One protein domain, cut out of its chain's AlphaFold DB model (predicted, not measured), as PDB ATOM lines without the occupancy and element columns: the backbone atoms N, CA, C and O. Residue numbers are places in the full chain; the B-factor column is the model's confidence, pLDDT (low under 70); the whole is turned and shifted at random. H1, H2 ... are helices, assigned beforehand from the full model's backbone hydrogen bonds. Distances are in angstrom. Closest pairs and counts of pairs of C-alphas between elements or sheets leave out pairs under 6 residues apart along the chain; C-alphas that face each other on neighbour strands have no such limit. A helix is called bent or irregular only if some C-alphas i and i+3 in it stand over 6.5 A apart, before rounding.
ATOM      1  N   GLU A   2     -29.458   7.677  43.162       81.62
ATOM      2  CA  GLU A   2     -29.884   6.263  43.202       81.62
ATOM      3  C   GLU A   2     -28.763   5.279  42.835       81.62
ATOM      4  O   GLU A   2     -28.447   4.412  43.641       81.62
ATOM      5  N   GLU A   3     -28.087   5.468  41.693       80.06
ATOM      6  CA  GLU A   3     -26.966   4.603  41.274       80.06
ATOM      7  C   GLU A   3     -25.827   4.572  42.306       80.06
ATOM      8  O   GLU A   3     -25.306   3.513  42.630       80.06
ATOM      9  N   ALA A   4     -25.483   5.726  42.891       82.94
ATOM     10  CA  ALA A   4     -24.436   5.813  43.909       82.94
ATOM     11  C   ALA A   4     -24.815   5.090  45.214       82.94
ATOM     12  O   ALA A   4     -23.939   4.560  45.892       82.94
ATOM     13  N   THR A   5     -26.100   5.079  45.584       89.69
ATOM     14  CA  THR A   5     -26.595   4.292  46.721       89.69
ATOM     15  C   THR A   5     -26.573   2.801  46.393       89.69
ATOM     16  O   THR A   5     -26.072   2.030  47.203       89.69
ATOM     17  N   ALA A   6     -27.048   2.399  45.211       88.19
ATOM     18  CA  ALA A   6     -27.078   0.998  44.789       88.19
ATOM     19  C   ALA A   6     -25.673   0.374  44.733       88.19
ATOM     20  O   ALA A   6     -25.461  -0.712  45.269       88.19
ATOM     21  N   GLU A   7     -24.704   1.088  44.159       85.81
ATOM     22  CA  GLU A   7     -23.307   0.642  44.059       85.81
ATOM     23  C   GLU A   7     -22.634   0.519  45.435       85.81
ATOM     24  O   GLU A   7     -21.909  -0.442  45.701       85.81
ATOM     25  N   GLN A   8     -22.924   1.435  46.365       90.19
ATOM     26  CA  GLN A   8     -22.440   1.323  47.745       90.19
ATOM     27  C   GLN A   8     -23.091   0.155  48.496       90.19
ATOM     28  O   GLN A   8     -22.384  -0.581  49.177       90.19
ATOM     29  N   THR A   9     -24.402  -0.075  48.338       93.00
ATOM     30  CA  THR A   9     -25.080  -1.238  48.942       93.00
ATOM     31  C   THR A   9     -24.488  -2.543  48.428       93.00
ATOM     32  O   THR A   9     -24.175  -3.423  49.227       93.00
ATOM     33  N   ALA A  10     -24.290  -2.660  47.112       89.44
ATOM     34  CA  ALA A  10     -23.646  -3.825  46.519       89.44
ATOM     35  C   ALA A  10     -22.236  -4.018  47.093       89.44
ATOM     36  O   ALA A  10     -21.898  -5.116  47.521       89.44
ATOM     37  N   SER A  11     -21.448  -2.944  47.186       87.81
ATOM     38  CA  SER A  11     -20.095  -2.989  47.749       87.81
ATOM     39  C   SER A  11     -20.068  -3.470  49.205       87.81
ATOM     40  O   SER A  11     -19.211  -4.279  49.553       87.81
ATOM     41  N   PHE A  12     -21.002  -3.016  50.050       91.25
ATOM     42  CA  PHE A  12     -21.094  -3.440  51.453       91.25
ATOM     43  C   PHE A  12     -21.430  -4.929  51.574       91.25
ATOM     44  O   PHE A  12     -20.733  -5.658  52.273       91.25
ATOM     45  N   LEU A  13     -22.425  -5.408  50.821       90.69
ATOM     46  CA  LEU A  13     -22.800  -6.826  50.817       90.69
ATOM     47  C   LEU A  13     -21.682  -7.719  50.280       90.69
ATOM     48  O   LEU A  13     -21.414  -8.784  50.823       90.69
ATOM     49  N   LEU A  14     -21.025  -7.295  49.201       89.38
ATOM     50  CA  LEU A  14     -19.913  -8.029  48.608       89.38
ATOM     51  C   LEU A  14     -18.740  -8.143  49.589       89.38
ATOM     52  O   LEU A  14     -18.168  -9.225  49.726       89.38
ATOM     53  N   ALA A  15     -18.427  -7.062  50.309       87.31
ATOM     54  CA  ALA A  15     -17.419  -7.076  51.362       87.31
ATOM     55  C   ALA A  15     -17.793  -8.039  52.500       87.31
ATOM     56  O   ALA A  15     -16.968  -8.873  52.876       87.31
ATOM     57  N   ASP A  16     -19.034  -7.983  52.988       87.06
ATOM     58  CA  ASP A  16     -19.514  -8.840  54.079       87.06
ATOM     59  C   ASP A  16     -19.551 -10.326  53.694       87.06
ATOM     60  O   ASP A  16     -19.245 -11.197  54.508       87.06
ATOM     61  N   LEU A  17     -19.854 -10.633  52.431       87.88
ATOM     62  CA  LEU A  17     -19.850 -11.996  51.892       87.88
ATOM     63  C   LEU A  17     -18.449 -12.493  51.491       87.88
ATOM     64  O   LEU A  17     -18.308 -13.634  51.050       87.88
ATOM     65  N   GLY A  18     -17.410 -11.658  51.602       86.25
ATOM     66  CA  GLY A  18     -16.053 -11.990  51.157       86.25
ATOM     67  C   GLY A  18     -15.918 -12.150  49.637       86.25
ATOM     68  O   GLY A  18     -14.961 -12.758  49.155       86.25
ATOM     69  N   ILE A  19     -16.866 -11.614  48.868       83.12
ATOM     70  CA  ILE A  19     -16.871 -11.639  47.407       83.12
ATOM     71  C   ILE A  19     -16.181 -10.358  46.943       83.12
ATOM     72  O   ILE A  19     -16.816  -9.322  46.772       83.12
ATOM     73  N   ALA A  20     -14.860 -10.398  46.770       64.75
ATOM     74  CA  ALA A  20     -14.128  -9.244  46.258       64.75
ATOM     75  C   ALA A  20     -14.686  -8.827  44.883       64.75
ATOM     76  O   ALA A  20     -14.733  -9.623  43.942       64.75
ATOM     77  N   HIS A  21     -15.122  -7.571  44.775       66.00
ATOM     78  CA  HIS A  21     -15.608  -6.983  43.534       66.00
ATOM     79  C   HIS A  21     -14.407  -6.690  42.628       66.00
ATOM     80  O   HIS A  21     -13.731  -5.673  42.788       66.00
ATOM     81  N   GLU A  22     -14.076  -7.610  41.720       66.31
ATOM     82  CA  GLU A  22     -13.071  -7.310  40.700       66.31
ATOM     83  C   GLU A  22     -13.519  -6.093  39.874       66.31
ATOM     84  O   GLU A  22     -14.702  -6.004  39.526       66.31
ATOM     85  N   PRO A  23     -12.611  -5.159  39.527       62.97
ATOM     86  CA  PRO A  23     -12.970  -4.013  38.705       62.97
ATOM     87  C   PRO A  23     -13.470  -4.489  37.337       62.97
ATOM     88  O   PRO A  23     -12.685  -4.965  36.513       62.97
ATOM     89  N   ARG A  24     -14.774  -4.369  37.062       65.25
ATOM     90  CA  ARG A  24     -15.312  -4.651  35.722       65.25
ATOM     91  C   ARG A  24     -15.003  -3.457  34.803       65.25
ATOM     92  O   ARG A  24     -14.990  -2.299  35.225       65.25
ATOM     93  N   GLY A  25     -14.689  -3.726  33.536       61.25
ATOM     94  CA  GLY A  25     -14.219  -2.697  32.592       61.25
ATOM     95  C   GLY A  25     -15.216  -1.558  32.318       61.25
ATOM     96  O   GLY A  25     -14.828  -0.516  31.798       61.25
ATOM     97  N   ASP A  26     -16.482  -1.734  32.687       63.50
ATOM     98  CA  ASP A  26     -17.593  -0.791  32.549       63.50
ATOM     99  C   ASP A  26     -17.773   0.169  33.747       63.50
ATOM    100  O   ASP A  26     -18.448   1.189  33.600       63.50
ATOM    101  N   HIS A  27     -17.104  -0.045  34.891       61.50
ATOM    102  CA  HIS A  27     -17.239   0.836  36.072       61.50
ATOM    103  C   HIS A  27     -16.693   2.259  35.865       61.50
ATOM    104  O   HIS A  27     -17.087   3.192  36.569       61.50
ATOM    105  N   ALA A  28     -15.810   2.469  34.884       63.25
ATOM    106  CA  ALA A  28     -15.226   3.785  34.614       63.25
ATOM    107  C   ALA A  28     -16.267   4.825  34.150       63.25
ATOM    108  O   ALA A  28     -16.056   6.027  34.336       63.25
ATOM    109  N   ALA A  29     -17.399   4.383  33.588       66.69
ATOM    110  CA  ALA A  29     -18.454   5.269  33.095       66.69
ATOM    111  C   ALA A  29     -19.108   6.105  34.216       66.69
ATOM    112  O   ALA A  29     -19.467   7.262  33.992       66.69
ATOM    113  N   TYR A  30     -19.193   5.569  35.440       62.69
ATOM    114  CA  TYR A  30     -19.877   6.209  36.575       62.69
ATOM    115  C   TYR A  30     -18.959   7.104  37.417       62.69
ATOM    116  O   TYR A  30     -19.429   7.989  38.128       62.69
ATOM    117  N   ILE A  31     -17.635   6.957  37.293       71.06
ATOM    118  CA  ILE A  31     -16.672   7.798  38.026       71.06
ATOM    119  C   ILE A  31     -16.860   9.275  37.658       71.06
ATOM    120  O   ILE A  31     -16.811  10.148  38.522       71.06
ATOM    121  N   THR A  32     -17.140   9.563  36.385       75.62
ATOM    122  CA  THR A  32     -17.382  10.937  35.927       75.62
ATOM    123  C   THR A  32     -18.660  11.519  36.537       75.62
ATOM    124  O   THR A  32     -18.646  12.660  37.002       75.62
ATOM    125  N   SER A  33     -19.749  10.744  36.594       73.00
ATOM    126  CA  SER A  33     -21.015  11.209  37.175       73.00
ATOM    127  C   SER A  33     -20.918  11.384  38.694       73.00
ATOM    128  O   SER A  33     -21.482  12.332  39.239       73.00
ATOM    129  N   TRP A  34     -20.140  10.544  39.381       74.75
ATOM    130  CA  TRP A  34     -19.880  10.674  40.818       74.75
ATOM    131  C   TRP A  34     -18.996  11.875  41.136       74.75
ATOM    132  O   TRP A  34     -19.295  12.622  42.061       74.75
ATOM    133  N   LEU A  35     -17.945  12.122  40.350       80.38
ATOM    134  CA  LEU A  35     -17.110  13.315  40.515       80.38
ATOM    135  C   LEU A  35     -17.913  14.603  40.317       80.38
ATOM    136  O   LEU A  35     -17.677  15.574  41.034       80.38
ATOM    137  N   GLN A  36     -18.858  14.619  39.377       81.19
ATOM    138  CA  GLN A  36     -19.758  15.754  39.191       81.19
ATOM    139  C   GLN A  36     -20.704  15.919  40.393       81.19
ATOM    140  O   GLN A  36     -20.758  16.999  40.975       81.19
ATOM    141  N   LEU A  37     -21.341  14.833  40.846       79.44
ATOM    142  CA  LEU A  37     -22.196  14.823  42.041       79.44
ATOM    143  C   LEU A  37     -21.469  15.376  43.281       79.44
ATOM    144  O   LEU A  37     -22.036  16.168  44.023       79.44
ATOM    145  N   LEU A  38     -20.210  14.985  43.500       80.38
ATOM    146  CA  LEU A  38     -19.413  15.425  44.651       80.38
ATOM    147  C   LEU A  38     -18.965  16.886  44.555       80.38
ATOM    148  O   LEU A  38     -18.771  17.529  45.586       80.38
ATOM    149  N   LYS A  39     -18.777  17.405  43.338       83.75
ATOM    150  CA  LYS A  39     -18.491  18.827  43.120       83.75
ATOM    151  C   LYS A  39     -19.713  19.687  43.417       83.75
ATOM    152  O   LYS A  39     -19.565  20.732  44.043       83.75
ATOM    153  N   ASP A  40     -20.888  19.234  42.992       84.38
ATOM    154  CA  ASP A  40     -22.137  19.982  43.142       84.38
ATOM    155  C   ASP A  40     -22.683  19.884  44.577       84.38
ATOM    156  O   ASP A  40     -23.172  20.865  45.134       84.38
ATOM    157  N   GLU A  41     -22.539  18.718  45.216       84.81
ATOM    158  CA  GLU A  41     -22.949  18.480  46.597       84.81
ATOM    159  C   GLU A  41     -21.937  17.574  47.335       84.81
ATOM    160  O   GLU A  41     -22.080  16.348  47.369       84.81
ATOM    161  N   PRO A  42     -20.937  18.154  48.026       82.38
ATOM    162  CA  PRO A  42     -19.882  17.393  48.712       82.38
ATOM    163  C   PRO A  42     -20.391  16.425  49.787       82.38
ATOM    164  O   PRO A  42     -19.696  15.489  50.180       82.38
ATOM    165  N   ARG A  43     -21.610  16.655  50.292       87.94
ATOM    166  CA  ARG A  43     -22.256  15.811  51.304       87.94
ATOM    167  C   ARG A  43     -23.062  14.653  50.721       87.94
ATOM    168  O   ARG A  43     -23.414  13.748  51.478       87.94
ATOM    169  N   ALA A  44     -23.297  14.629  49.408       86.44
ATOM    170  CA  ALA A  44     -24.119  13.611  48.759       86.44
ATOM    171  C   ALA A  44     -23.587  12.189  48.983       86.44
ATOM    172  O   ALA A  44     -24.380  11.250  49.063       86.44
ATOM    173  N   ILE A  45     -22.270  12.021  49.160       85.50
ATOM    174  CA  ILE A  45     -21.673  10.716  49.472       85.50
ATOM    175  C   ILE A  45     -22.100  10.180  50.832       85.50
ATOM    176  O   ILE A  45     -22.427   9.006  50.937       85.50
ATOM    177  N   PHE A  46     -22.189  11.035  51.853       90.25
ATOM    178  CA  PHE A  46     -22.626  10.622  53.187       90.25
ATOM    179  C   PHE A  46     -24.110  10.259  53.190       90.25
ATOM    180  O   PHE A  46     -24.509   9.274  53.808       90.25
ATOM    181  N   THR A  47     -24.933  11.014  52.459       91.19
ATOM    182  CA  THR A  47     -26.352  10.688  52.281       91.19
ATOM    183  C   THR A  47     -26.529   9.367  51.533       91.19
ATOM    184  O   THR A  47     -27.331   8.532  51.950       91.19
ATOM    185  N   ALA A  48     -25.772   9.151  50.454       89.75
ATOM    186  CA  ALA A  48     -25.814   7.907  49.698       89.75
ATOM    187  C   ALA A  48     -25.346   6.710  50.544       89.75
ATOM    188  O   ALA A  48     -26.034   5.693  50.545       89.75
ATOM    189  N   ALA A  49     -24.263   6.868  51.312       91.25
ATOM    190  CA  ALA A  49     -23.728   5.855  52.220       91.25
ATOM    191  C   ALA A  49     -24.717   5.493  53.336       91.25
ATOM    192  O   ALA A  49     -24.937   4.319  53.610       91.25
ATOM    193  N   SER A  50     -25.371   6.486  53.951       94.69
ATOM    194  CA  SER A  50     -26.364   6.244  55.006       94.69
ATOM    195  C   SER A  50     -27.561   5.437  54.495       94.69
ATOM    196  O   SER A  50     -28.000   4.500  55.161       94.69
ATOM    197  N   LYS A  51     -28.059   5.752  53.292       95.12
ATOM    198  CA  LYS A  51     -29.113   4.959  52.640       95.12
ATOM    199  C   LYS A  51     -28.623   3.558  52.282       95.12
ATOM    200  O   LYS A  51     -29.366   2.596  52.454       95.12
ATOM    201  N   ALA A  52     -27.386   3.453  51.802       95.38
ATOM    202  CA  ALA A  52     -26.800   2.183  51.411       95.38
ATOM    203  C   ALA A  52     -26.641   1.232  52.601       95.38
ATOM    204  O   ALA A  52     -26.981   0.058  52.475       95.38
ATOM    205  N   GLN A  53     -26.210   1.755  53.754       94.94
ATOM    206  CA  GLN A  53     -26.108   1.001  55.002       94.94
ATOM    207  C   GLN A  53     -27.477   0.486  55.450       94.94
ATOM    208  O   GLN A  53     -27.619  -0.701  55.706       94.94
ATOM    209  N   ALA A  54     -28.508   1.339  55.455       96.88
ATOM    210  CA  ALA A  54     -29.857   0.915  55.829       96.88
ATOM    211  C   ALA A  54     -30.394  -0.217  54.928       96.88
ATOM    212  O   ALA A  54     -31.082  -1.119  55.404       96.88
ATOM    213  N   ALA A  55     -30.072  -0.184  53.629       96.00
ATOM    214  CA  ALA A  55     -30.422  -1.256  52.701       96.00
ATOM    215  C   ALA A  55     -29.632  -2.547  52.981       96.00
ATOM    216  O   ALA A  55     -30.231  -3.620  53.026       96.00
ATOM    217  N   ALA A  56     -28.318  -2.447  53.207       94.88
ATOM    218  CA  ALA A  56     -27.474  -3.595  53.540       94.88
ATOM    219  C   ALA A  56     -27.921  -4.264  54.854       94.88
ATOM    220  O   ALA A  56     -28.130  -5.476  54.876       94.88
ATOM    221  N   ASP A  57     -28.185  -3.473  55.900       95.38
ATOM    222  CA  ASP A  57     -28.692  -3.942  57.194       95.38
ATOM    223  C   ASP A  57     -30.016  -4.700  57.034       95.38
ATOM    224  O   ASP A  57     -30.202  -5.781  57.598       95.38
ATOM    225  N   TRP A  58     -30.940  -4.158  56.233       96.25
ATOM    226  CA  TRP A  58     -32.209  -4.820  55.950       96.25
ATOM    227  C   TRP A  58     -32.000  -6.171  55.257       96.25
ATOM    228  O   TRP A  58     -32.595  -7.161  55.684       96.25
ATOM    229  N   MET A  59     -31.138  -6.229  54.231       93.50
ATOM    230  CA  MET A  59     -30.831  -7.460  53.484       93.50
ATOM    231  C   MET A  59     -30.141  -8.512  54.360       93.50
ATOM    232  O   MET A  59     -30.438  -9.702  54.232       93.50
ATOM    233  N   HIS A  60     -29.272  -8.081  55.276       91.19
ATOM    234  CA  HIS A  60     -28.649  -8.935  56.285       91.19
ATOM    235  C   HIS A  60     -29.678  -9.525  57.247       91.19
ATOM    236  O   HIS A  60     -29.659 -10.725  57.505       91.19
ATOM    237  N   ALA A  61     -30.626  -8.717  57.722       94.06
ATOM    238  CA  ALA A  61     -31.702  -9.187  58.590       94.06
ATOM    239  C   ALA A  61     -32.662 -10.185  57.909       94.06
ATOM    240  O   ALA A  61     -33.453 -10.821  58.602       94.06
ATOM    241  N   GLN A  62     -32.621 -10.316  56.575       93.44
ATOM    242  CA  GLN A  62     -33.402 -11.316  55.834       93.44
ATOM    243  C   GLN A  62     -32.664 -12.655  55.645       93.44
ATOM    244  O   GLN A  62     -33.250 -13.582  55.084       93.44
ATOM    245  N   GLN A  63     -31.393 -12.765  56.047       85.44
ATOM    246  CA  GLN A  63     -30.654 -14.028  55.960       85.44
ATOM    247  C   GLN A  63     -31.145 -15.014  57.046       85.44
ATOM    248  O   GLN A  63     -31.529 -14.562  58.127       85.44
TER     249      GLN A  63
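Overview. This is residues 2 to 63 of the 64 residues of the protein "MPTase-PolyVal domain-containing protein" of Methylobacterium sp. AMS5 (UniProt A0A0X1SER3). The longest helix, H3, makes one long side of a flat model; H1 packs on it and crosses it steeply near the middle of both, while H2 meets the first end of H3 in a corner. From the end of H1 a long link swings round to the start of H2, so that H1, the link and H2 make a loose loop beside H3, and residues 22 to 29 stick out from the rest. The printed part has 62 residues with three named helices, H1, H2 and H3 in that order, and no named strand; its class is all helix. The whole is only just compact, close to loose, with a radius of gyration of the C-alphas of 12.6 A, and the C-alphas span 37 by 26 by 13 A.

Along the chain. Find C-alpha 44 at (-24.119, 13.611, 48.759); from there H3, residues 44 to 61, runs 26.0 A to C-alpha 61 at (-31.702, -9.187, 58.590). Go back to C-alpha 2 at (-29.884, 6.263, 43.202), where H1, residues 2 to 16, begins; it is 21.3 A long. Between them in the chain is H2, residues 28 to 40, which is 19.6 A long and starts with C-alpha 28 at (-15.226, 3.785, 34.614). H2 is neither bent nor irregular, but only just: C-alphas 29 and 32 are 6.4 A apart.

Arrangement. Start from H3 and look at Ala 52: its C-alpha is 4.6 A from that of Thr 9, the closest pair of H3 and H1. These two helices touch, with 19 pairs of C-alphas within 8 A, and run the same way at a steep tilt of 49 degrees. At residues 44 to 45 of H3 you find residues 37 to 38 of H2: the two helices only just touch, with 3 pairs of C-alphas within 8 A, and only at the corner by their link. Their closest C-alphas, those of Leu 38 and Ala 44, are 6.5 A apart, and they run opposite ways at a steep tilt of 58 degrees. H1 and H2 are close but not clearly touching; their closest C-alphas, those of Ala 4 and Trp 34, are 7.3 A apart. In H1 and H3 every O i to N i+4 pair is within hydrogen-bond range; in H2 it is 7 of 9.

Size, cuts and confidence. The C-alphas of Asp 40 and Gln 63 are the two farthest apart, at 37.3 A. The printed part has no cut. The link from H1 to H2, 11 residues, is long, and the link from H2 to H3, 3 residues, is tight. Residues 38 to 43, of which 38 to 40 belong to H2, also stand free. The mean pLDDT of the printed part is 83.3; look at residues 20 to 30 for the values under 70.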